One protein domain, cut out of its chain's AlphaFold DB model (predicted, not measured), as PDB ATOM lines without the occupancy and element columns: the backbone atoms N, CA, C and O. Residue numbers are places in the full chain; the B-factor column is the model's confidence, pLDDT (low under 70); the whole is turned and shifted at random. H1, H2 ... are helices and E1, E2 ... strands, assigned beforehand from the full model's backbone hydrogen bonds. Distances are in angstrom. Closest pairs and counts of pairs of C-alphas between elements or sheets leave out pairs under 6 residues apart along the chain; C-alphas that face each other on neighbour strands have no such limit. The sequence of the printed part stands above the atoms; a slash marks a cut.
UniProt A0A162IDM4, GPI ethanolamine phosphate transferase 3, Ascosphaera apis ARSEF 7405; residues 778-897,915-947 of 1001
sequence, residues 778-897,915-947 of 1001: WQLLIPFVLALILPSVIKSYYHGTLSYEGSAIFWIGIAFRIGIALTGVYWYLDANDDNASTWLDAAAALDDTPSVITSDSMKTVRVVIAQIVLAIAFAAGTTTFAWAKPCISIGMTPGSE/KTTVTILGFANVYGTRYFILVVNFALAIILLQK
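This is residues 778 to 897 and 915 to 947 of the 1001 residues of the protein "GPI ethanolamine phosphate transferase 3" of Ascosphaera apis ARSEF 7405 (UniProt A0A162IDM4). Four helices, H1, H2, H4 and H5, run lengthwise side by side, with H2 packing on the other three; a two-stranded ribbon, E1 and E2, prolongs the body at one end, and small H3 lies beyond the other. The 153 printed residues run H1 H2 H3 H4 E1 E2 H5, mostly helix, with the sheet E1 - E2 antiparallel. The whole is loose, a rod spanning 83 by 28 by 22 A, with a radius of gyration of the C-alphas of 21.3 A.

E1, residues 889 to 893, and E2, residues 917 to 921, are antiparallel at 159 degrees; N 891 and O 919 are 2.8 A apart, within hydrogen-bond range. H2, residues 807 to 834, is the hub. It forms a helical hairpin with H1, residues 778 to 800, at a shallow tilt of 9 degrees; their closest C-alphas, Pro 783 and Gly 824, are 4.8 A apart. H2, H4, residues 855 to 883, and H5, residues 931 to 945, form an up and down bundle, each running against the one before. The closest C-alphas of H2 and H4, Tyr 826 and Arg 862, are 5.4 A apart; those of H2 and H5, Thr 823 and Leu 944, 5.3 A; those of H4 and H5, Ala 873 and Asn 937, 4.6 A. H3, residues 839 to 844, touches no helix. O i to N i+4 pairs are within hydrogen-bond range throughout H3, and in 14 of 19 in H1, 22 of 24 in H2, 23 of 25 in H4 and 10 of 11 in H5.

H1 begins at C-alpha 778 (113.908, 96.676, 34.113), is 33.1 A long and has a kink of 35 degrees near residue 785. H2 measures 38.9 A, H4 41.2 A, and H5 22.2 A, ending at C-alpha 945 (122.872, 98.462, 17.609).

The farthest C-alphas, Asp 848 and Glu 897, are 82.7 A apart. Residues 898 to 914 are not printed; C-alphas 897 and 915 are 9.1 A apart across the cut. Of the links printed whole, none is long. Residues 833 to 857, 891 to 897, 915 to 919 and 924 have pLDDT under 70.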
ATOM      1  N   TRP A 778     114.274  98.037  34.502       83.88
ATOM      2  CA  TRP A 778     113.908  96.676  34.113       83.88
ATOM      3  C   TRP A 778     114.150  96.386  32.624       83.88
ATOM      4  O   TRP A 778     114.212  95.222  32.230       83.88
ATOM      5  N   GLN A 779     114.316  97.415  31.788       87.94
ATOM      6  CA  GLN A 779     114.525  97.261  30.346       87.94
ATOM      7  C   GLN A 779     115.882  96.636  30.019       87.94
ATOM      8  O   GLN A 779     115.997  95.938  29.014       87.94
ATOM      9  N   LEU A 780     116.875  96.773  30.907       88.81
ATOM     10  CA  LEU A 780     118.161  96.079  30.798       88.81
ATOM     11  C   LEU A 780     118.021  94.548  30.852       88.81
ATOM     12  O   LEU A 780     118.894  93.836  30.364       88.81
ATOM     13  N   LEU A 781     116.907  94.019  31.373       91.62
ATOM     14  CA  LEU A 781     116.620  92.581  31.362       91.62
ATOM     15  C   LEU A 781     116.155  92.072  29.985       91.62
ATOM     16  O   LEU A 781     116.219  90.867  29.734       91.62
ATOM     17  N   ILE A 782     115.703  92.951  29.079       93.44
ATOM     18  CA  ILE A 782     115.100  92.555  27.795       93.44
ATOM     19  C   ILE A 782     116.076  91.743  26.921       93.44
ATOM     20  O   ILE A 782     115.683  90.656  26.490       93.44
ATOM     21  N   PRO A 783     117.344  92.155  26.692       94.69
ATOM     22  CA  PRO A 783     118.290  91.348  25.918       94.69
ATOM     23  C   PRO A 783     118.565  89.970  26.541       94.69
ATOM     24  O   PRO A 783     118.623  88.971  25.826       94.69
ATOM     25  N   PHE A 784     118.651  89.868  27.871       95.44
ATOM     26  CA  PHE A 784     118.846  88.580  28.549       95.44
ATOM     27  C   PHE A 784     117.633  87.652  28.383       95.44
ATOM     28  O   PHE A 784     117.792  86.467  28.079       95.44
ATOM     29  N   VAL A 785     116.415  88.190  28.492       95.75
ATOM     30  CA  VAL A 785     115.173  87.453  28.205       95.75
ATOM     31  C   VAL A 785     115.134  86.993  26.740       95.75
ATOM     32  O   VAL A 785     114.788  85.841  26.466       95.75
ATOM     33  N   LEU A 786     115.564  87.834  25.792       95.44
ATOM     34  CA  LEU A 786     115.680  87.457  24.378       95.44
ATOM     35  C   LEU A 786     116.695  86.332  24.144       95.44
ATOM     36  O   LEU A 786     116.390  85.417  23.383       95.44
ATOM     37  N   ALA A 787     117.858  86.343  24.803       96.06
ATOM     38  CA  ALA A 787     118.872  85.290  24.665       96.06
ATOM     39  C   ALA A 787     118.343  83.895  25.071       96.06
ATOM     40  O   ALA A 787     118.747  82.863  24.515       96.06
ATOM     41  N   LEU A 788     117.396  83.850  26.012       94.19
ATOM     42  CA  LEU A 788     116.705  82.626  26.410       94.19
ATOM     43  C   LEU A 788     115.589  82.254  25.421       94.19
ATOM     44  O   LEU A 788     115.558  81.121  24.923       94.19
ATOM     45  N   ILE A 789     114.694  83.201  25.120       95.25
ATOM     46  CA  ILE A 789     113.451  82.954  24.373       95.25
ATOM     47  C   ILE A 789     113.690  82.865  22.863       95.25
ATOM     48  O   ILE A 789     113.333  81.857  22.256       95.25
ATOM     49  N   LEU A 790     114.296  83.876  22.235       95.44
ATOM     50  CA  LEU A 790     114.312  84.017  20.773       95.44
ATOM     51  C   LEU A 790     115.033  82.857  20.047       95.44
ATOM     52  O   LEU A 790     114.446  82.308  19.111       95.44
ATOM     53  N   PRO A 791     116.222  82.383  20.480       95.56
ATOM     54  CA  PRO A 791     116.843  81.190  19.898       95.56
ATOM     55  C   PRO A 791     115.980  79.928  20.044       95.56
ATOM     56  O   PRO A 791     115.966  79.074  19.157       95.56
ATOM     57  N   SER A 792     115.236  79.814  21.150       95.19
ATOM     58  CA  SER A 792     114.338  78.684  21.424       95.19
ATOM     59  C   SER A 792     113.089  78.724  20.538       95.19
ATOM     60  O   SER A 792     112.661  77.680  20.049       95.19
ATOM     61  N   VAL A 793     112.552  79.922  20.277       94.94
ATOM     62  CA  VAL A 793     111.471  80.154  19.309       94.94
ATOM     63  C   VAL A 793     111.933  79.777  17.905       94.94
ATOM     64  O   VAL A 793     111.318  78.917  17.293       94.94
ATOM     65  N   ILE A 794     113.049  80.316  17.399       94.38
ATOM     66  CA  ILE A 794     113.546  79.972  16.049       94.38
ATOM     67  C   ILE A 794     113.755  78.452  15.917       94.38
ATOM     68  O   ILE A 794     113.341  77.836  14.932       94.38
ATOM     69  N   LYS A 795     114.338  77.821  16.945       93.38
ATOM     70  CA  LYS A 795     114.534  76.369  17.002       93.38
ATOM     71  C   LYS A 795     113.222  75.569  16.927       93.38
ATOM     72  O   LYS A 795     113.238  74.473  16.369       93.38
ATOM     73  N   SER A 796     112.097  76.070  17.449       92.75
ATOM     74  CA  SER A 796     110.823  75.337  17.403       92.75
ATOM     75  C   SER A 796     110.250  75.244  15.982       92.75
ATOM     76  O   SER A 796     109.841  74.155  15.583       92.75
ATOM     77  N   TYR A 797     110.325  76.316  15.182       91.38
ATOM     78  CA  TYR A 797     109.921  76.311  13.764       91.38
ATOM     79  C   TYR A 797     110.803  75.359  12.938       91.38
ATOM     80  O   TYR A 797     110.312  74.537  12.160       91.38
ATOM     81  N   TYR A 798     112.118  75.388  13.179       89.88
ATOM     82  CA  TYR A 798     113.068  74.444  12.586       89.88
ATOM     83  C   TYR A 798     112.772  72.977  12.962       89.88
ATOM     84  O   TYR A 798     112.928  72.087  12.127       89.88
ATOM     85  N   HIS A 799     112.323  72.694  14.189       88.31
ATOM     86  CA  HIS A 799     111.920  71.340  14.590       88.31
ATOM     87  C   HIS A 799     110.579  70.906  13.997       88.31
ATOM     88  O   HIS A 799     110.487  69.779  13.514       88.31
ATOM     89  N   GLY A 800     109.564  71.779  13.986       82.50
ATOM     90  CA  GLY A 800     108.242  71.474  13.420       82.50
ATOM     91  C   GLY A 800     108.287  71.091  11.938       82.50
ATOM     92  O   GLY A 800     107.395  70.414  11.437       82.50
ATOM     93  N   THR A 801     109.363  71.478  11.254       81.50
ATOM     94  CA  THR A 801     109.561  71.294   9.814       81.50
ATOM     95  C   THR A 801     110.654  70.268   9.485       81.50
ATOM     96  O   THR A 801     110.905  69.988   8.316       81.50
ATOM     97  N   LEU A 802     111.246  69.645  10.518       83.88
ATOM     98  CA  LEU A 802     112.349  68.675  10.437       83.88
ATOM     99  C   LEU A 802     113.614  69.230   9.755       83.88
ATOM    100  O   LEU A 802     114.363  68.493   9.114       83.88
ATOM    101  N   SER A 803     113.855  70.530   9.932       87.25
ATOM    102  CA  SER A 803     114.969  71.283   9.346       87.25
ATOM    103  C   SER A 803     116.085  71.612  10.349       87.25
ATOM    104  O   SER A 803     117.071  72.247   9.985       87.25
ATOM    105  N   TYR A 804     115.960  71.238  11.633       89.19
ATOM    106  CA  TYR A 804     116.965  71.528  12.676       89.19
ATOM    107  C   TYR A 804     118.206  70.621  12.582       89.19
ATOM    108  O   TYR A 804     118.501  69.838  13.483       89.19
ATOM    109  N   GLU A 805     118.928  70.731  11.470       86.75
ATOM    110  CA  GLU A 805     120.023  69.842  11.083       86.75
ATOM    111  C   GLU A 805     121.288  70.613  10.684       86.75
ATOM    112  O   GLU A 805     121.248  71.778  10.274       86.75
ATOM    113  N   GLY A 806     122.441  69.949  10.790       85.75
ATOM    114  CA  GLY A 806     123.732  70.499  10.368       85.75
ATOM    115  C   GLY A 806     124.076  71.838  11.038       85.75
ATOM    116  O   GLY A 806     124.125  71.944  12.265       85.75
ATOM    117  N   SER A 807     124.335  72.871  10.230       87.56
ATOM    118  CA  SER A 807     124.772  74.196  10.701       87.56
ATOM    119  C   SER A 807     123.744  74.905  11.594       87.56
ATOM    120  O   SER A 807     124.139  75.701  12.447       87.56
ATOM    121  N   ALA A 808     122.447  74.596  11.456       88.19
ATOM    122  CA  ALA A 808     121.382  75.183  12.273       88.19
ATOM    123  C   ALA A 808     121.561  74.898  13.777       88.19
ATOM    124  O   ALA A 808     121.253  75.753  14.610       88.19
ATOM    125  N   ILE A 809     122.105  73.725  14.127       89.94
ATOM    126  CA  ILE A 809     122.261  73.278  15.518       89.94
ATOM    127  C   ILE A 809     123.219  74.201  16.278       89.94
ATOM    128  O   ILE A 809     122.846  74.780  17.298       89.94
ATOM    129  N   PHE A 810     124.433  74.376  15.750       90.44
ATOM    130  CA  PHE A 810     125.447  75.252  16.339       90.44
ATOM    131  C   PHE A 810     125.039  76.726  16.250       90.44
ATOM    132  O   PHE A 810     125.118  77.453  17.241       90.44
ATOM    133  N   TRP A 811     124.571  77.172  15.080       91.00
ATOM    134  CA  TRP A 811     124.383  78.599  14.840       91.00
ATOM    135  C   TRP A 811     123.217  79.194  15.633       91.00
ATOM    136  O   TRP A 811     123.396  80.162  16.369       91.00
ATOM    137  N   ILE A 812     122.036  78.571  15.557       90.12
ATOM    138  CA  ILE A 812     120.844  79.030  16.285       90.12
ATOM    139  C   ILE A 812     120.936  78.626  17.761       90.12
ATOM    140  O   ILE A 812     120.572  79.404  18.637       90.12
ATOM    141  N   GLY A 813     121.426  77.417  18.062       86.12
ATOM    142  CA  GLY A 813     121.433  76.884  19.428       86.12
ATOM    143  C   GLY A 813     122.493  77.484  20.357       86.12
ATOM    144  O   GLY A 813     122.261  77.538  21.566       86.12
ATOM    145  N   ILE A 814     123.637  77.914  19.809       90.69
ATOM    146  CA  ILE A 814     124.816  78.341  20.580       90.69
ATOM    147  C   ILE A 814     125.252  79.753  20.175       90.69
ATOM    148  O   ILE A 814     125.148  80.665  20.992       90.69
ATOM    149  N   ALA A 815     125.705  79.957  18.932       93.75
ATOM    150  CA  ALA A 815     126.351  81.211  18.525       93.75
ATOM    151  C   ALA A 815     125.425  82.433  18.666       93.75
ATOM    152  O   ALA A 815     125.793  83.420  19.301       93.75
ATOM    153  N   PHE A 816     124.193  82.340  18.157       94.56
ATOM    154  CA  PHE A 816     123.199  83.412  18.254       94.56
ATOM    155  C   PHE A 816     122.788  83.707  19.705       94.56
ATOM    156  O   PHE A 816     122.687  84.866  20.099       94.56
ATOM    157  N   ARG A 817     122.621  82.665  20.532       95.25
ATOM    158  CA  ARG A 817     122.309  82.802  21.964       95.25
ATOM    159  C   ARG A 817     123.417  83.528  22.729       95.25
ATOM    160  O   ARG A 817     123.115  84.432  23.502       95.25
ATOM    161  N   ILE A 818     124.676  83.137  22.515       95.81
ATOM    162  CA  ILE A 818     125.837  83.788  23.141       95.81
ATOM    163  C   ILE A 818     125.936  85.242  22.673       95.81
ATOM    164  O   ILE A 818     126.126  86.125  23.501       95.81
ATOM    165  N   GLY A 819     125.725  85.503  21.379       96.19
ATOM    166  CA  GLY A 819     125.699  86.855  20.827       96.19
ATOM    167  C   GLY A 819     124.696  87.774  21.537       96.19
ATOM    168  O   GLY A 819     125.089  88.829  22.023       96.19
ATOM    169  N   ILE A 820     123.426  87.365  21.666       96.50
ATOM    170  CA  ILE A 820     122.408  88.188  22.352       96.50
ATOM    171  C   ILE A 820     122.733  88.346  23.849       96.50
ATOM    172  O   ILE A 820     122.521  89.418  24.415       96.50
ATOM    173  N   ALA A 821     123.273  87.314  24.505       96.38
ATOM    174  CA  ALA A 821     123.692  87.424  25.904       96.38
ATOM    175  C   ALA A 821     124.816  88.464  26.083       96.38
ATOM    176  O   ALA A 821     124.752  89.278  27.003       96.38
ATOM    177  N   LEU A 822     125.795  88.494  25.171       96.44
ATOM    178  CA  LEU A 822     126.844  89.517  25.129       96.44
ATOM    179  C   LEU A 822     126.279  90.917  24.837       96.44
ATOM    180  O   LEU A 822     126.712  91.874  25.472       96.44
ATOM    181  N   THR A 823     125.268  91.050  23.969       95.12
ATOM    182  CA  THR A 823     124.525  92.313  23.792       95.12
ATOM    183  C   THR A 823     123.875  92.793  25.095       95.12
ATOM    184  O   THR A 823     123.872  93.990  25.372       95.12
ATOM    185  N   GLY A 824     123.345  91.883  25.920       93.81
ATOM    186  CA  GLY A 824     122.822  92.229  27.244       93.81
ATOM    187  C   GLY A 824     123.895  92.769  28.187       93.81
ATOM    188  O   GLY A 824     123.670  93.774  28.853       93.81
ATOM    189  N   VAL A 825     125.083  92.152  28.195       93.00
ATOM    190  CA  VAL A 825     126.232  92.653  28.968       93.00
ATOM    191  C   VAL A 825     126.682  94.025  28.457       93.00
ATOM    192  O   VAL A 825     126.919  94.913  29.269       93.00
ATOM    193  N   TYR A 826     126.744  94.227  27.137       92.88
ATOM    194  CA  TYR A 826     127.077  95.519  26.529       92.88
ATOM    195  C   TYR A 826     126.145  96.640  27.017       92.88
ATOM    196  O   TYR A 826     126.626  97.601  27.610       92.88
ATOM    197  N   TRP A 827     124.825  96.487  26.859       89.12
ATOM    198  CA  TRP A 827     123.863  97.515  27.280       89.12
ATOM    199  C   TRP A 827     123.792  97.706  28.798       89.12
ATOM    200  O   TRP A 827     123.497  98.805  29.260       89.12
ATOM    201  N   TYR A 828     124.078  96.664  29.584       87.50
ATOM    202  CA  TYR A 828     124.205  96.795  31.033       87.50
ATOM    203  C   TYR A 828     125.421  97.648  31.421       87.50
ATOM    204  O   TYR A 828     125.312  98.484  32.312       87.50
ATOM    205  N   LEU A 829     126.569  97.475  30.759       84.06
ATOM    206  CA  LEU A 829     127.748  98.319  30.991       84.06
ATOM    207  C   LEU A 829     127.512  99.763  30.527       84.06
ATOM    208  O   LEU A 829     127.912 100.691  31.221       84.06
ATOM    209  N   ASP A 830     126.829  99.947  29.397       82.00
ATOM    210  CA  ASP A 830     126.515 101.259  28.821       82.00
ATOM    211  C   ASP A 830     125.641 102.108  29.764       82.00
ATOM    212  O   ASP A 830     126.022 103.208  30.154       82.00
ATOM    213  N   ALA A 831     124.540 101.541  30.269       76.06
ATOM    214  CA  ALA A 831     123.635 102.229  31.195       76.06
ATOM    215  C   ALA A 831     124.238 102.534  32.585       76.06
ATOM    216  O   ALA A 831     123.659 103.319  33.345       76.06
ATOM    217  N   ASN A 832     125.375 101.918  32.931       71.44
ATOM    218  CA  ASN A 832     126.155 102.251  34.128       71.44
ATOM    219  C   ASN A 832     127.203 103.358  33.872       71.44
ATOM    220  O   ASN A 832     127.658 103.963  34.836       71.44
ATOM    221  N   ASP A 833     127.572 103.643  32.615       66.88
ATOM    222  CA  ASP A 833     128.412 104.792  32.218       66.88
ATOM    223  C   ASP A 833     127.554 106.074  32.100       66.88
ATOM    224  O   ASP A 833     127.996 107.147  32.502       66.88
ATOM    225  N   ASP A 834     126.299 105.954  31.636       57.47
ATOM    226  CA  ASP A 834     125.346 107.076  31.495       57.47
ATOM    227  C   ASP A 834     124.924 107.713  32.840       57.47
ATOM    228  O   ASP A 834     124.677 108.917  32.924       57.47
ATOM    229  N   ASN A 835     124.789 106.910  33.903       52.91
ATOM    230  CA  ASN A 835     124.281 107.366  35.201       52.91
ATOM    231  C   ASN A 835     125.430 107.695  36.164       52.91
ATOM    232  O   ASN A 835     125.816 106.854  36.972       52.91
ATOM    233  N   ALA A 836     125.909 108.942  36.160       42.94
ATOM    234  CA  ALA A 836     126.953 109.452  37.069       42.94
ATOM    235  C   ALA A 836     126.550 109.553  38.571       42.94
ATOM    236  O   ALA A 836     127.123 110.329  39.334       42.94
ATOM    237  N   SER A 837     125.560 108.771  39.002       44.56
ATOM    238  CA  SER A 837     125.196 108.493  40.395       44.56
ATOM    239  C   SER A 837     124.685 107.049  40.462       44.56
ATOM    240  O   SER A 837     123.523 106.751  40.175       44.56
ATOM    241  N   THR A 838     125.595 106.104  40.713       50.56
ATOM    242  CA  THR A 838     125.359 104.711  40.309       50.56
ATOM    243  C   THR A 838     124.627 103.887  41.371       50.56
ATOM    244  O   THR A 838     124.633 104.171  42.570       50.56
ATOM    245  N   TRP A 839     124.009 102.787  40.935       48.44
ATOM    246  CA  TRP A 839     123.397 101.814  41.850       48.44
ATOM    247  C   TRP A 839     124.443 100.823  42.389       48.44
ATOM    248  O   TRP A 839     124.182 100.102  43.349       48.44
ATOM    249  N   LEU A 840     125.639 100.820  41.786       47.84
ATOM    250  CA  LEU A 840     126.841 100.177  42.310       47.84
ATOM    251  C   LEU A 840     127.433 100.988  43.471       47.84
ATOM    252  O   LEU A 840     127.826 100.381  44.456       47.84
ATOM    253  N   ASP A 841     127.387 102.322  43.429       47.81
ATOM    254  CA  ASP A 841     127.743 103.199  44.554       47.81
ATOM    255  C   ASP A 841     126.724 103.063  45.685       47.81
ATOM    256  O   ASP A 841     127.105 103.008  46.845       47.81
ATOM    257  N   ALA A 842     125.431 102.912  45.373       47.94
ATOM    258  CA  ALA A 842     124.416 102.605  46.385       47.94
ATOM    259  C   ALA A 842     124.654 101.246  47.084       47.94
ATOM    260  O   ALA A 842     124.275 101.082  48.242       47.94
ATOM    261  N   ALA A 843     125.289 100.285  46.402       47.81
ATOM    262  CA  ALA A 843     125.697  99.004  46.978       47.81
ATOM    263  C   ALA A 843     127.075  99.065  47.672       47.81
ATOM    264  O   ALA A 843     127.264  98.414  48.694       47.81
ATOM    265  N   ALA A 844     128.020  99.861  47.168       48.97
ATOM    266  CA  ALA A 844     129.350 100.047  47.754       48.97
ATOM    267  C   ALA A 844     129.321 100.950  49.001       48.97
ATOM    268  O   ALA A 844     130.035 100.688  49.966       48.97
ATOM    269  N   ALA A 845     128.421 101.939  49.050       49.25
ATOM    270  CA  ALA A 845     128.157 102.772  50.226       49.25
ATOM    271  C   ALA A 845     127.538 101.996  51.408       49.25
ATOM    272  O   ALA A 845     127.405 102.547  52.500       49.25
ATOM    273  N   LEU A 846     127.162 100.728  51.205       53.69
ATOM    274  CA  LEU A 846     126.756  99.801  52.264       53.69
ATOM    275  C   LEU A 846     127.921  98.970  52.836       53.69
ATOM    276  O   LEU A 846     127.717  98.343  53.873       53.69
ATOM    277  N   ASP A 847     129.101  98.952  52.199       51.25
ATOM    278  CA  ASP A 847     130.208  98.032  52.547       51.25
ATOM    279  C   ASP A 847     131.615  98.684  52.527       51.25
ATOM    280  O   ASP A 847     132.621  97.994  52.665       51.25
ATOM    281  N   ASP A 848     131.702 100.008  52.345       49.38
ATOM    282  CA  ASP A 848     132.925 100.841  52.444       49.38
ATOM    283  C   ASP A 848     134.113 100.364  51.564       49.38
ATOM    284  O   ASP A 848     135.289 100.610  51.844       49.38
ATOM    285  N   THR A 849     133.808  99.657  50.468       51.59
ATOM    286  CA  THR A 849     134.804  99.104  49.537       51.59
ATOM    287  C   THR A 849     135.131 100.088  48.405       51.59
ATOM    288  O   THR A 849     134.222 100.608  47.755       51.59
ATOM    289  N   PRO A 850     136.420 100.342  48.098       47.94
ATOM    290  CA  PRO A 850     136.796 101.244  47.012       47.94
ATOM    291  C   PRO A 850     136.426 100.655  45.644       47.94
ATOM    292  O   PRO A 850     136.701  99.486  45.358       47.94
ATOM    293  N   SER A 851     135.846 101.477  44.769       52.41
ATOM    294  CA  SER A 851     135.425 101.077  43.424       52.41
ATOM    295  C   SER A 851     136.625 100.706  42.538       52.41
ATOM    296  O   SER A 851     137.438 101.536  42.141       52.41
ATOM    297  N   VAL A 852     136.742  99.415  42.210       50.41
ATOM    298  CA  VAL A 852     137.917  98.835  41.523       50.41
ATOM    299  C   VAL A 852     137.970  99.156  40.015       50.41
ATOM    300  O   VAL A 852     138.979  98.898  39.362       50.41
ATOM    301  N   ILE A 853     136.901  99.707  39.432       55.50
ATOM    302  CA  ILE A 853     136.746  99.847  37.977       55.50
ATOM    303  C   ILE A 853     136.733 101.327  37.576       55.50
ATOM    304  O   ILE A 853     135.810 102.062  37.911       55.50
ATOM    305  N   THR A 854     137.738 101.753  36.808       58.78
ATOM    306  CA  THR A 854     137.782 103.093  36.202       58.78
ATOM    307  C   THR A 854     136.869 103.190  34.975       58.78
ATOM    308  O   THR A 854     136.716 102.223  34.221       58.78
ATOM    309  N   SER A 855     136.295 104.372  34.732       61.56
ATOM    310  CA  SER A 855     135.395 104.650  33.599       61.56
ATOM    311  C   SER A 855     136.003 104.263  32.243       61.56
ATOM    312  O   SER A 855     135.368 103.568  31.449       61.56
ATOM    313  N   ASP A 856     137.269 104.606  31.999       64.75
ATOM    314  CA  ASP A 856     137.979 104.282  30.750       64.75
ATOM    315  C   ASP A 856     138.143 102.767  30.517       64.75
ATOM    316  O   ASP A 856     138.113 102.286  29.376       64.75
ATOM    317  N   SER A 857     138.239 101.988  31.601       69.56
ATOM    318  CA  SER A 857     138.252 100.524  31.532       69.56
ATOM    319  C   SER A 857     136.887  99.983  31.093       69.56
ATOM    320  O   SER A 857     136.832  99.117  30.217       69.56
ATOM    321  N   MET A 858     135.776 100.523  31.618       70.25
ATOM    322  CA  MET A 858     134.422 100.140  31.176       70.25
ATOM    323  C   MET A 858     134.193 100.469  29.699       70.25
ATOM    324  O   MET A 858     133.693  99.628  28.947       70.25
ATOM    325  N   LYS A 859     134.634 101.655  29.257       76.06
ATOM    326  CA  LYS A 859     134.535 102.102  27.860       76.06
ATOM    327  C   LYS A 859     135.284 101.173  26.906       76.06
ATOM    328  O   LYS A 859     134.747 100.804  25.862       76.06
ATOM    329  N   THR A 860     136.477 100.721  27.289       83.56
ATOM    330  CA  THR A 860     137.253  99.749  26.505       83.56
ATOM    331  C   THR A 860     136.559  98.383  26.461       83.56
ATOM    332  O   THR A 860     136.400  97.803  25.385       83.56
ATOM    333  N   VAL A 861     136.080  97.874  27.604       85.19
ATOM    334  CA  VAL A 861     135.402  96.568  27.688       85.19
ATOM    335  C   VAL A 861     134.116  96.537  26.851       85.19
ATOM    336  O   VAL A 861     133.921  95.581  26.097       85.19
ATOM    337  N   ARG A 862     133.265  97.577  26.900       85.88
ATOM    338  CA  ARG A 862     132.026  97.609  26.094       85.88
ATOM    339  C   ARG A 862     132.313  97.586  24.587       85.88
ATOM    340  O   ARG A 862     131.644  96.858  23.856       85.88
ATOM    341  N   VAL A 863     133.346  98.301  24.126       88.94
ATOM    342  CA  VAL A 863     133.743  98.329  22.705       88.94
ATOM    343  C   VAL A 863     134.227  96.954  22.242       88.94
ATOM    344  O   VAL A 863     133.802  96.484  21.186       88.94
ATOM    345  N   VAL A 864     135.043  96.262  23.046       93.19
ATOM    346  CA  VAL A 864     135.502  94.897  22.733       93.19
ATOM    347  C   VAL A 864     134.326  93.915  22.660       93.19
ATOM    348  O   VAL A 864     134.260  93.110  21.731       93.19
ATOM    349  N   ILE A 865     133.354  93.998  23.577       94.00
ATOM    350  CA  ILE A 865     132.146  93.155  23.536       94.00
ATOM    351  C   ILE A 865     131.339  93.413  22.255       94.00
ATOM    352  O   ILE A 865     130.966  92.461  21.566       94.00
ATOM    353  N   ALA A 866     131.118  94.680  21.891       93.12
ATOM    354  CA  ALA A 866     130.413  95.045  20.662       93.12
ATOM    355  C   ALA A 866     131.132  94.510  19.405       93.12
ATOM    356  O   ALA A 866     130.500  93.906  18.536       93.12
ATOM    357  N   GLN A 867     132.461  94.644  19.337       95.88
ATOM    358  CA  GLN A 867     133.281  94.090  18.252       95.88
ATOM    359  C   GLN A 867     133.180  92.560  18.163       95.88
ATOM    360  O   GLN A 867     133.038  92.027  17.062       95.88
ATOM    361  N   ILE A 868     133.192  91.845  19.295       96.81
ATOM    362  CA  ILE A 868     133.011  90.384  19.331       96.81
ATOM    363  C   ILE A 868     131.631  89.993  18.784       96.81
ATOM    364  O   ILE A 868     131.538  89.087  17.956       96.81
ATOM    365  N   VAL A 869     130.561  90.684  19.188       96.50
ATOM    366  CA  VAL A 869     129.199  90.403  18.698       96.50
ATOM    367  C   VAL A 869     129.079  90.662  17.190       96.50
ATOM    368  O   VAL A 869     128.521  89.828  16.473       96.50
ATOM    369  N   LEU A 870     129.666  91.749  16.677       95.44
ATOM    370  CA  LEU A 870     129.714  92.032  15.237       95.44
ATOM    371  C   LEU A 870     130.568  91.014  14.462       95.44
ATOM    372  O   LEU A 870     130.191  90.611  13.360       95.44
ATOM    373  N   ALA A 871     131.677  90.536  15.035       95.81
ATOM    374  CA  ALA A 871     132.497  89.479  14.443       95.81
ATOM    375  C   ALA A 871     131.753  88.131  14.388       95.81
ATOM    376  O   ALA A 871     131.839  87.422  13.380       95.81
ATOM    377  N   ILE A 872     130.963  87.796  15.416       94.69
ATOM    378  CA  ILE A 872     130.053  86.641  15.383       94.69
ATOM    379  C   ILE A 872     129.027  86.829  14.255       94.69
ATOM    380  O   ILE A 872     128.908  85.957  13.396       94.69
ATOM    381  N   ALA A 873     128.334  87.970  14.208       93.69
ATOM    382  CA  ALA A 873     127.291  88.238  13.219       93.69
ATOM    383  C   ALA A 873     127.807  88.205  11.767       93.69
ATOM    384  O   ALA A 873     127.279  87.462  10.937       93.69
ATOM    385  N   PHE A 874     128.849  88.980  11.450       93.56
ATOM    386  CA  PHE A 874     129.263  89.219  10.067       93.56
ATOM    387  C   PHE A 874     130.465  88.395   9.605       93.56
ATOM    388  O   PHE A 874     130.440  87.932   8.467       93.56
ATOM    389  N   ALA A 875     131.480  88.138  10.435       91.44
ATOM    390  CA  ALA A 875     132.619  87.319  10.006       91.44
ATOM    391  C   ALA A 875     132.277  85.821  10.080       91.44
ATOM    392  O   ALA A 875     132.212  85.132   9.054       91.44
ATOM    393  N   ALA A 876     131.984  85.317  11.283       91.94
ATOM    394  CA  ALA A 876     131.642  83.909  11.484       91.94
ATOM    395  C   ALA A 876     130.290  83.550  10.843       91.94
ATOM    396  O   ALA A 876     130.167  82.502  10.201       91.94
ATOM    397  N   GLY A 877     129.293  84.434  10.941       89.06
ATOM    398  CA  GLY A 877     127.961  84.212  10.384       89.06
ATOM    399  C   GLY A 877     127.919  84.194   8.857       89.06
ATOM    400  O   GLY A 877     127.292  83.299   8.285       89.06
ATOM    401  N   THR A 878     128.605  85.114   8.170       88.44
ATOM    402  CA  THR A 878     128.643  85.116   6.692       88.44
ATOM    403  C   THR A 878     129.453  83.938   6.157       88.44
ATOM    404  O   THR A 878     129.029  83.291   5.199       88.44
ATOM    405  N   THR A 879     130.560  83.582   6.819       89.00
ATOM    406  CA  THR A 879     131.318  82.359   6.503       89.00
ATOM    407  C   THR A 879     130.438  81.117   6.667       89.00
ATOM    408  O   THR A 879     130.371  80.281   5.764       89.00
ATOM    409  N   THR A 880     129.684  81.032   7.769       88.44
ATOM    410  CA  THR A 880     128.718  79.949   8.000       88.44
ATOM    411  C   THR A 880     127.656  79.917   6.904       88.44
ATOM    412  O   THR A 880     127.432  78.862   6.326       88.44
ATOM    413  N   PHE A 881     127.048  81.048   6.539       89.19
ATOM    414  CA  PHE A 881     126.058  81.116   5.457       89.19
ATOM    415  C   PHE A 881     126.619  80.663   4.095       89.19
ATOM    416  O   PHE A 881     125.981  79.875   3.395       89.19
ATOM    417  N   ALA A 882     127.821  81.114   3.724       87.25
ATOM    418  CA  ALA A 882     128.437  80.794   2.437       87.25
ATOM    419  C   ALA A 882     128.801  79.302   2.296       87.25
ATOM    420  O   ALA A 882     128.653  78.737   1.206       87.25
ATOM    421  N   TRP A 883     129.217  78.652   3.390       86.50
ATOM    422  CA  TRP A 883     129.693  77.259   3.401       86.50
ATOM    423  C   TRP A 883     128.685  76.246   3.971       86.50
ATOM    424  O   TRP A 883     128.878  75.037   3.813       86.50
ATOM    425  N   ALA A 884     127.591  76.694   4.595       84.81
ATOM    426  CA  ALA A 884     126.546  75.814   5.108       84.81
ATOM    427  C   ALA A 884     125.905  74.996   3.982       84.81
ATOM    428  O   ALA A 884     125.513  75.520   2.930       84.81
ATOM    429  N   LYS A 885     125.750  73.700   4.257       85.50
ATOM    430  CA  LYS A 885     124.857  72.809   3.511       85.50
ATOM    431  C   LYS A 885     123.395  73.143   3.858       85.50
ATOM    432  O   LYS A 885     123.154  73.732   4.912       85.50
ATOM    433  N   PRO A 886     122.419  72.768   3.012       83.94
ATOM    434  CA  PRO A 886     121.006  72.825   3.378       83.94
ATOM    435  C   PRO A 886     120.750  72.090   4.701       83.94
ATOM    436  O   PRO A 886     121.368  71.057   4.971       83.94
ATOM    437  N   CYS A 887     119.844  72.625   5.514       86.62
ATOM    438  CA  CYS A 887     119.502  72.108   6.836       86.62
ATOM    439  C   CYS A 887     118.460  70.984   6.684       86.62
ATOM    440  O   CYS A 887     117.308  71.125   7.076       86.62
ATOM    441  N   ILE A 888     118.856  69.895   6.017       83.94
ATOM    442  CA  ILE A 888     117.995  68.758   5.660       83.94
ATOM    443  C   ILE A 888     118.594  67.438   6.151       83.94
ATOM    444  O   ILE A 888     119.816  67.288   6.213       83.94
ATOM    445  N   SER A 889     117.732  66.459   6.424       79.12
ATOM    446  CA  SER A 889     118.129  65.092   6.784       79.12
ATOM    447  C   SER A 889     117.794  64.120   5.649       79.12
ATOM    448  O   SER A 889     116.783  64.284   4.963       79.12
ATOM    449  N   ILE A 890     118.634  63.105   5.422       72.88
ATOM    450  CA  ILE A 890     118.451  62.110   4.350       72.88
ATOM    451  C   ILE A 890     118.488  60.706   4.958       72.88
ATOM    452  O   ILE A 890     119.538  60.236   5.396       72.88
ATOM    453  N   GLY A 891     117.340  60.029   4.952       65.38
ATOM    454  CA  GLY A 891     117.186  58.632   5.353       65.38
ATOM    455  C   GLY A 891     117.088  57.693   4.147       65.38
ATOM    456  O   GLY A 891     116.619  58.078   3.076       65.38
ATOM    457  N   MET A 892     117.512  56.441   4.322       58.97
ATOM    458  CA  MET A 892     117.434  55.398   3.293       58.97
ATOM    459  C   MET A 892     116.821  54.127   3.872       58.97
ATOM    460  O   MET A 892     117.378  53.525   4.792       58.97
ATOM    461  N   THR A 893     115.700  53.692   3.300       58.41
ATOM    462  CA  THR A 893     114.968  52.499   3.738       58.41
ATOM    463  C   THR A 893     115.076  51.409   2.665       58.41
ATOM    464  O   THR A 893     114.644  51.634   1.529       58.41
ATOM    465  N   PRO A 894     115.637  50.223   2.975       51.72
ATOM    466  CA  PRO A 894     115.596  49.078   2.067       51.72
ATOM    467  C   PRO A 894     114.143  48.633   1.847       51.72
ATOM    468  O   PRO A 894     113.416  48.422   2.817       51.72
ATOM    469  N   GLY A 895     113.717  48.495   0.592       49.75
ATOM    470  CA  GLY A 895     112.354  48.071   0.268       49.75
ATOM    471  C   GLY A 895     112.084  46.608   0.640       49.75
ATOM    472  O   GLY A 895     112.889  45.725   0.336       49.75
ATOM    473  N   SER A 896     110.932  46.357   1.267       43.28
ATOM    474  CA  SER A 896     110.346  45.020   1.407       43.28
ATOM    475  C   SER A 896     109.750  44.545   0.077       43.28
ATOM    476  O   SER A 896     109.321  45.355  -0.745       43.28
ATOM    477  N   GLU A 897     109.709  43.232  -0.129       43.50
ATOM    478  CA  GLU A 897     109.134  42.620  -1.330       43.50
ATOM    479  C   GLU A 897     107.610  42.835  -1.373       43.50
ATOM    480  O   GLU A 897     106.913  42.602  -0.387       43.50
ATOM    481  N   LYS A 915     113.890  48.057  -4.806       48.94
ATOM    482  CA  LYS A 915     113.890  49.525  -4.845       48.94
ATOM    483  C   LYS A 915     114.158  50.083  -3.448       48.94
ATOM    484  O   LYS A 915     113.314  49.992  -2.559       48.94
ATOM    485  N   THR A 916     115.330  50.680  -3.261       53.34
ATOM    486  CA  THR A 916     115.656  51.463  -2.062       53.34
ATOM    487  C   THR A 916     114.849  52.758  -2.073       53.34
ATOM    488  O   THR A 916     114.882  53.497  -3.054       53.34
ATOM    489  N   THR A 917     114.125  53.054  -0.993       53.78
ATOM    490  CA  THR A 917     113.408  54.331  -0.854       53.78
ATOM    491  C   THR A 917     114.296  55.340  -0.135       53.78
ATOM    492  O   THR A 917     114.745  55.089   0.982       53.78
ATOM    493  N   VAL A 918     114.556  56.480  -0.779       66.19
ATOM    494  CA  VAL A 918     115.267  57.616  -0.176       66.19
ATOM    495  C   VAL A 918     114.235  58.617   0.336       66.19
ATOM    496  O   VAL A 918     113.403  59.093  -0.435       66.19
ATOM    497  N   THR A 919     114.306  58.949   1.621       69.25
ATOM    498  CA  THR A 919     113.427  59.924   2.277       69.25
ATOM    499  C   THR A 919     114.240  61.160   2.631       69.25
ATOM    500  O   THR A 919     115.206  61.066   3.385       69.25
ATOM    501  N   ILE A 920     113.847  62.322   2.108       73.31
ATOM    502  CA  ILE A 920     114.467  63.612   2.433       73.31
ATOM    503  C   ILE A 920     113.515  64.374   3.361       73.31
ATOM    504  O   ILE A 920     112.354  64.587   3.017       73.31
ATOM    505  N   LEU A 921     114.009  64.769   4.533       73.62
ATOM    506  CA  LEU A 921     113.291  65.536   5.554       73.62
ATOM    507  C   LEU A 921     113.846  66.968   5.611       73.62
ATOM    508  O   LEU A 921     115.011  67.190   5.282       73.62
ATOM    509  N   GLY A 922     113.017  67.942   5.990       71.19
ATOM    510  CA  GLY A 922     113.396  69.363   6.048       71.19
ATOM    511  C   GLY A 922     113.310  70.126   4.718       71.19
ATOM    512  O   GLY A 922     113.396  71.344   4.702       71.19
ATOM    513  N   PHE A 923     113.091  69.461   3.578       72.25
ATOM    514  CA  PHE A 923     113.113  70.116   2.255       72.25
ATOM    515  C   PHE A 923     111.882  70.998   1.935       72.25
ATOM    516  O   PHE A 923     111.859  71.677   0.913       72.25
ATOM    517  N   ALA A 924     110.839  70.986   2.769       64.88
ATOM    518  CA  ALA A 924     109.542  71.570   2.417       64.88
ATOM    519  C   ALA A 924     109.493  73.113   2.415       64.88
ATOM    520  O   ALA A 924     108.558  73.671   1.848       64.88
ATOM    521  N   ASN A 925     110.448  73.811   3.044       73.75
ATOM    522  CA  ASN A 925     110.362  75.262   3.248       73.75
ATOM    523  C   ASN A 925     111.725  75.968   3.392       73.75
ATOM    524  O   ASN A 925     112.796  75.378   3.240       73.75
ATOM    525  N   VAL A 926     111.677  77.268   3.709       77.44
ATOM    526  CA  VAL A 926     112.855  78.140   3.812       77.44
ATOM    527  C   VAL A 926     113.834  77.742   4.926       77.44
ATOM    528  O   VAL A 926     115.031  77.976   4.763       77.44
ATOM    529  N   TYR A 927     113.390  77.101   6.013       85.06
ATOM    530  CA  TYR A 927     114.280  76.692   7.113       85.06
ATOM    531  C   TYR A 927     115.191  75.525   6.722       85.06
ATOM    532  O   TYR A 927     116.311  75.430   7.218       85.06
ATOM    533  N   GLY A 928     114.745  74.673   5.789       81.31
ATOM    534  CA  GLY A 928     115.583  73.644   5.166       81.31
ATOM    535  C   GLY A 928     116.699  74.216   4.291       81.31
ATOM    536  O   GLY A 928     117.675  73.535   3.974       81.31
ATOM    537  N   THR A 929     116.594  75.486   3.904       85.56
ATOM    538  CA  THR A 929     117.657  76.199   3.196       85.56
ATOM    539  C   THR A 929     118.641  76.837   4.177       85.56
ATOM    540  O   THR A 929     118.385  76.977   5.369       85.56
ATOM    541  N   ARG A 930     119.777  77.308   3.660       86.25
ATOM    542  CA  ARG A 930     120.720  78.124   4.436       86.25
ATOM    543  C   ARG A 930     120.318  79.601   4.561       86.25
ATOM    544  O   ARG A 930     120.960  80.323   5.311       86.25
ATOM    545  N   TYR A 931     119.285  80.078   3.858       87.06
ATOM    546  CA  TYR A 931     118.980  81.517   3.773       87.06
ATOM    547  C   TYR A 931     118.543  82.144   5.099       87.06
ATOM    548  O   TYR A 931     118.927  83.276   5.380       87.06
ATOM    549  N   PHE A 932     117.817  81.421   5.954       88.50
ATOM    550  CA  PHE A 932     117.375  81.986   7.232       88.50
ATOM    551  C   PHE A 932     118.534  82.195   8.236       88.50
ATOM    552  O   PHE A 932     118.434  83.047   9.113       88.50
ATOM    553  N   ILE A 933     119.688  81.531   8.049       89.00
ATOM    554  CA  ILE A 933     120.927  81.826   8.802       89.00
ATOM    555  C   ILE A 933     121.346  83.290   8.596       89.00
ATOM    556  O   ILE A 933     121.766  83.947   9.545       89.00
ATOM    557  N   LEU A 934     121.172  83.832   7.385       90.19
ATOM    558  CA  LEU A 934     121.492  85.226   7.087       90.19
ATOM    559  C   LEU A 934     120.592  86.195   7.872       90.19
ATOM    560  O   LEU A 934     121.086  87.180   8.413       90.19
ATOM    561  N   VAL A 935     119.298  85.882   8.006       90.38
ATOM    562  CA  VAL A 935     118.352  86.668   8.824       90.38
ATOM    563  C   VAL A 935     118.792  86.685  10.291       90.38
ATOM    564  O   VAL A 935     118.796  87.742  10.913       90.38
ATOM    565  N   VAL A 936     119.235  85.541  10.823       92.06
ATOM    566  CA  VAL A 936     119.762  85.415  12.194       92.06
ATOM    567  C   VAL A 936     121.053  86.230  12.396       92.06
ATOM    568  O   VAL A 936     121.231  86.841  13.449       92.06
ATOM    569  N   ASN A 937     121.925  86.310  11.385       93.00
ATOM    570  CA  ASN A 937     123.142  87.133  11.434       93.00
ATOM    571  C   ASN A 937     122.821  88.630  11.527       93.00
ATOM    572  O   ASN A 937     123.297  89.311  12.435       93.00
ATOM    573  N   PHE A 938     121.990  89.138  10.610       92.94
ATOM    574  CA  PHE A 938     121.587  90.545  10.612       92.94
ATOM    575  C   PHE A 938     120.787  90.898  11.870       92.94
ATOM    576  O   PHE A 938     121.027  91.947  12.460       92.94
ATOM    577  N   ALA A 939     119.913  90.001  12.334       93.44
ATOM    578  CA  ALA A 939     119.211  90.150  13.603       93.44
ATOM    579  C   ALA A 939     120.168  90.382  14.779       93.44
ATOM    580  O   ALA A 939     119.926  91.284  15.573       93.44
ATOM    581  N   LEU A 940     121.260  89.614  14.883       95.88
ATOM    582  CA  LEU A 940     122.228  89.773  15.972       95.88
ATOM    583  C   LEU A 940     122.892  91.157  15.955       95.88
ATOM    584  O   LEU A 940     122.968  91.815  16.990       95.88
ATOM    585  N   ALA A 941     123.332  91.612  14.779       94.50
ATOM    586  CA  ALA A 941     123.939  92.931  14.626       94.50
ATOM    587  C   ALA A 941     122.945  94.067  14.929       94.50
ATOM    588  O   ALA A 941     123.282  95.004  15.645       94.50
ATOM    589  N   ILE A 942     121.702  93.968  14.448       92.19
ATOM    590  CA  ILE A 942     120.665  94.982  14.696       92.19
ATOM    591  C   ILE A 942     120.265  95.008  16.182       92.19
ATOM    592  O   ILE A 942     120.094  96.085  16.741       92.19
ATOM    593  N   ILE A 943     120.165  93.850  16.845       93.44
ATOM    594  CA  ILE A 943     119.868  93.753  18.286       93.44
ATOM    595  C   ILE A 943     120.973  94.403  19.136       93.44
ATOM    596  O   ILE A 943     120.659  95.008  20.158       93.44
ATOM    597  N   LEU A 944     122.243  94.327  18.719       93.50
ATOM    598  CA  LEU A 944     123.340  95.064  19.360       93.50
ATOM    599  C   LEU A 944     123.198  96.581  19.189       93.50
ATOM    600  O   LEU A 944     123.359  97.314  20.156       93.50
ATOM    601  N   LEU A 945     122.899  97.039  17.970       90.31
ATOM    602  CA  LEU A 945     122.872  98.462  17.609       90.31
ATOM    603  C   LEU A 945     121.597  99.205  18.054       90.31
ATOM    604  O   LEU A 945     121.500 100.411  17.855       90.31
ATOM    605  N   GLN A 946     120.619  98.513  18.645       86.12
ATOM    606  CA  GLN A 946     119.381  99.105  19.155       86.12
ATOM    607  C   GLN A 946     119.347  99.096  20.685       86.12
ATOM    608  O   GLN A 946     119.682  98.083  21.300       86.12
ATOM    609  N   LYS A 947     118.860 100.195  21.289       86.31
ATOM    610  CA  LYS A 947     118.626 100.314  22.745       86.31
ATOM    611  C   LYS A 947     117.810  99.111  23.269       86.31
ATOM    612  O   LYS A 947     117.047  98.521  22.499       86.31
TER     613      LYS A 947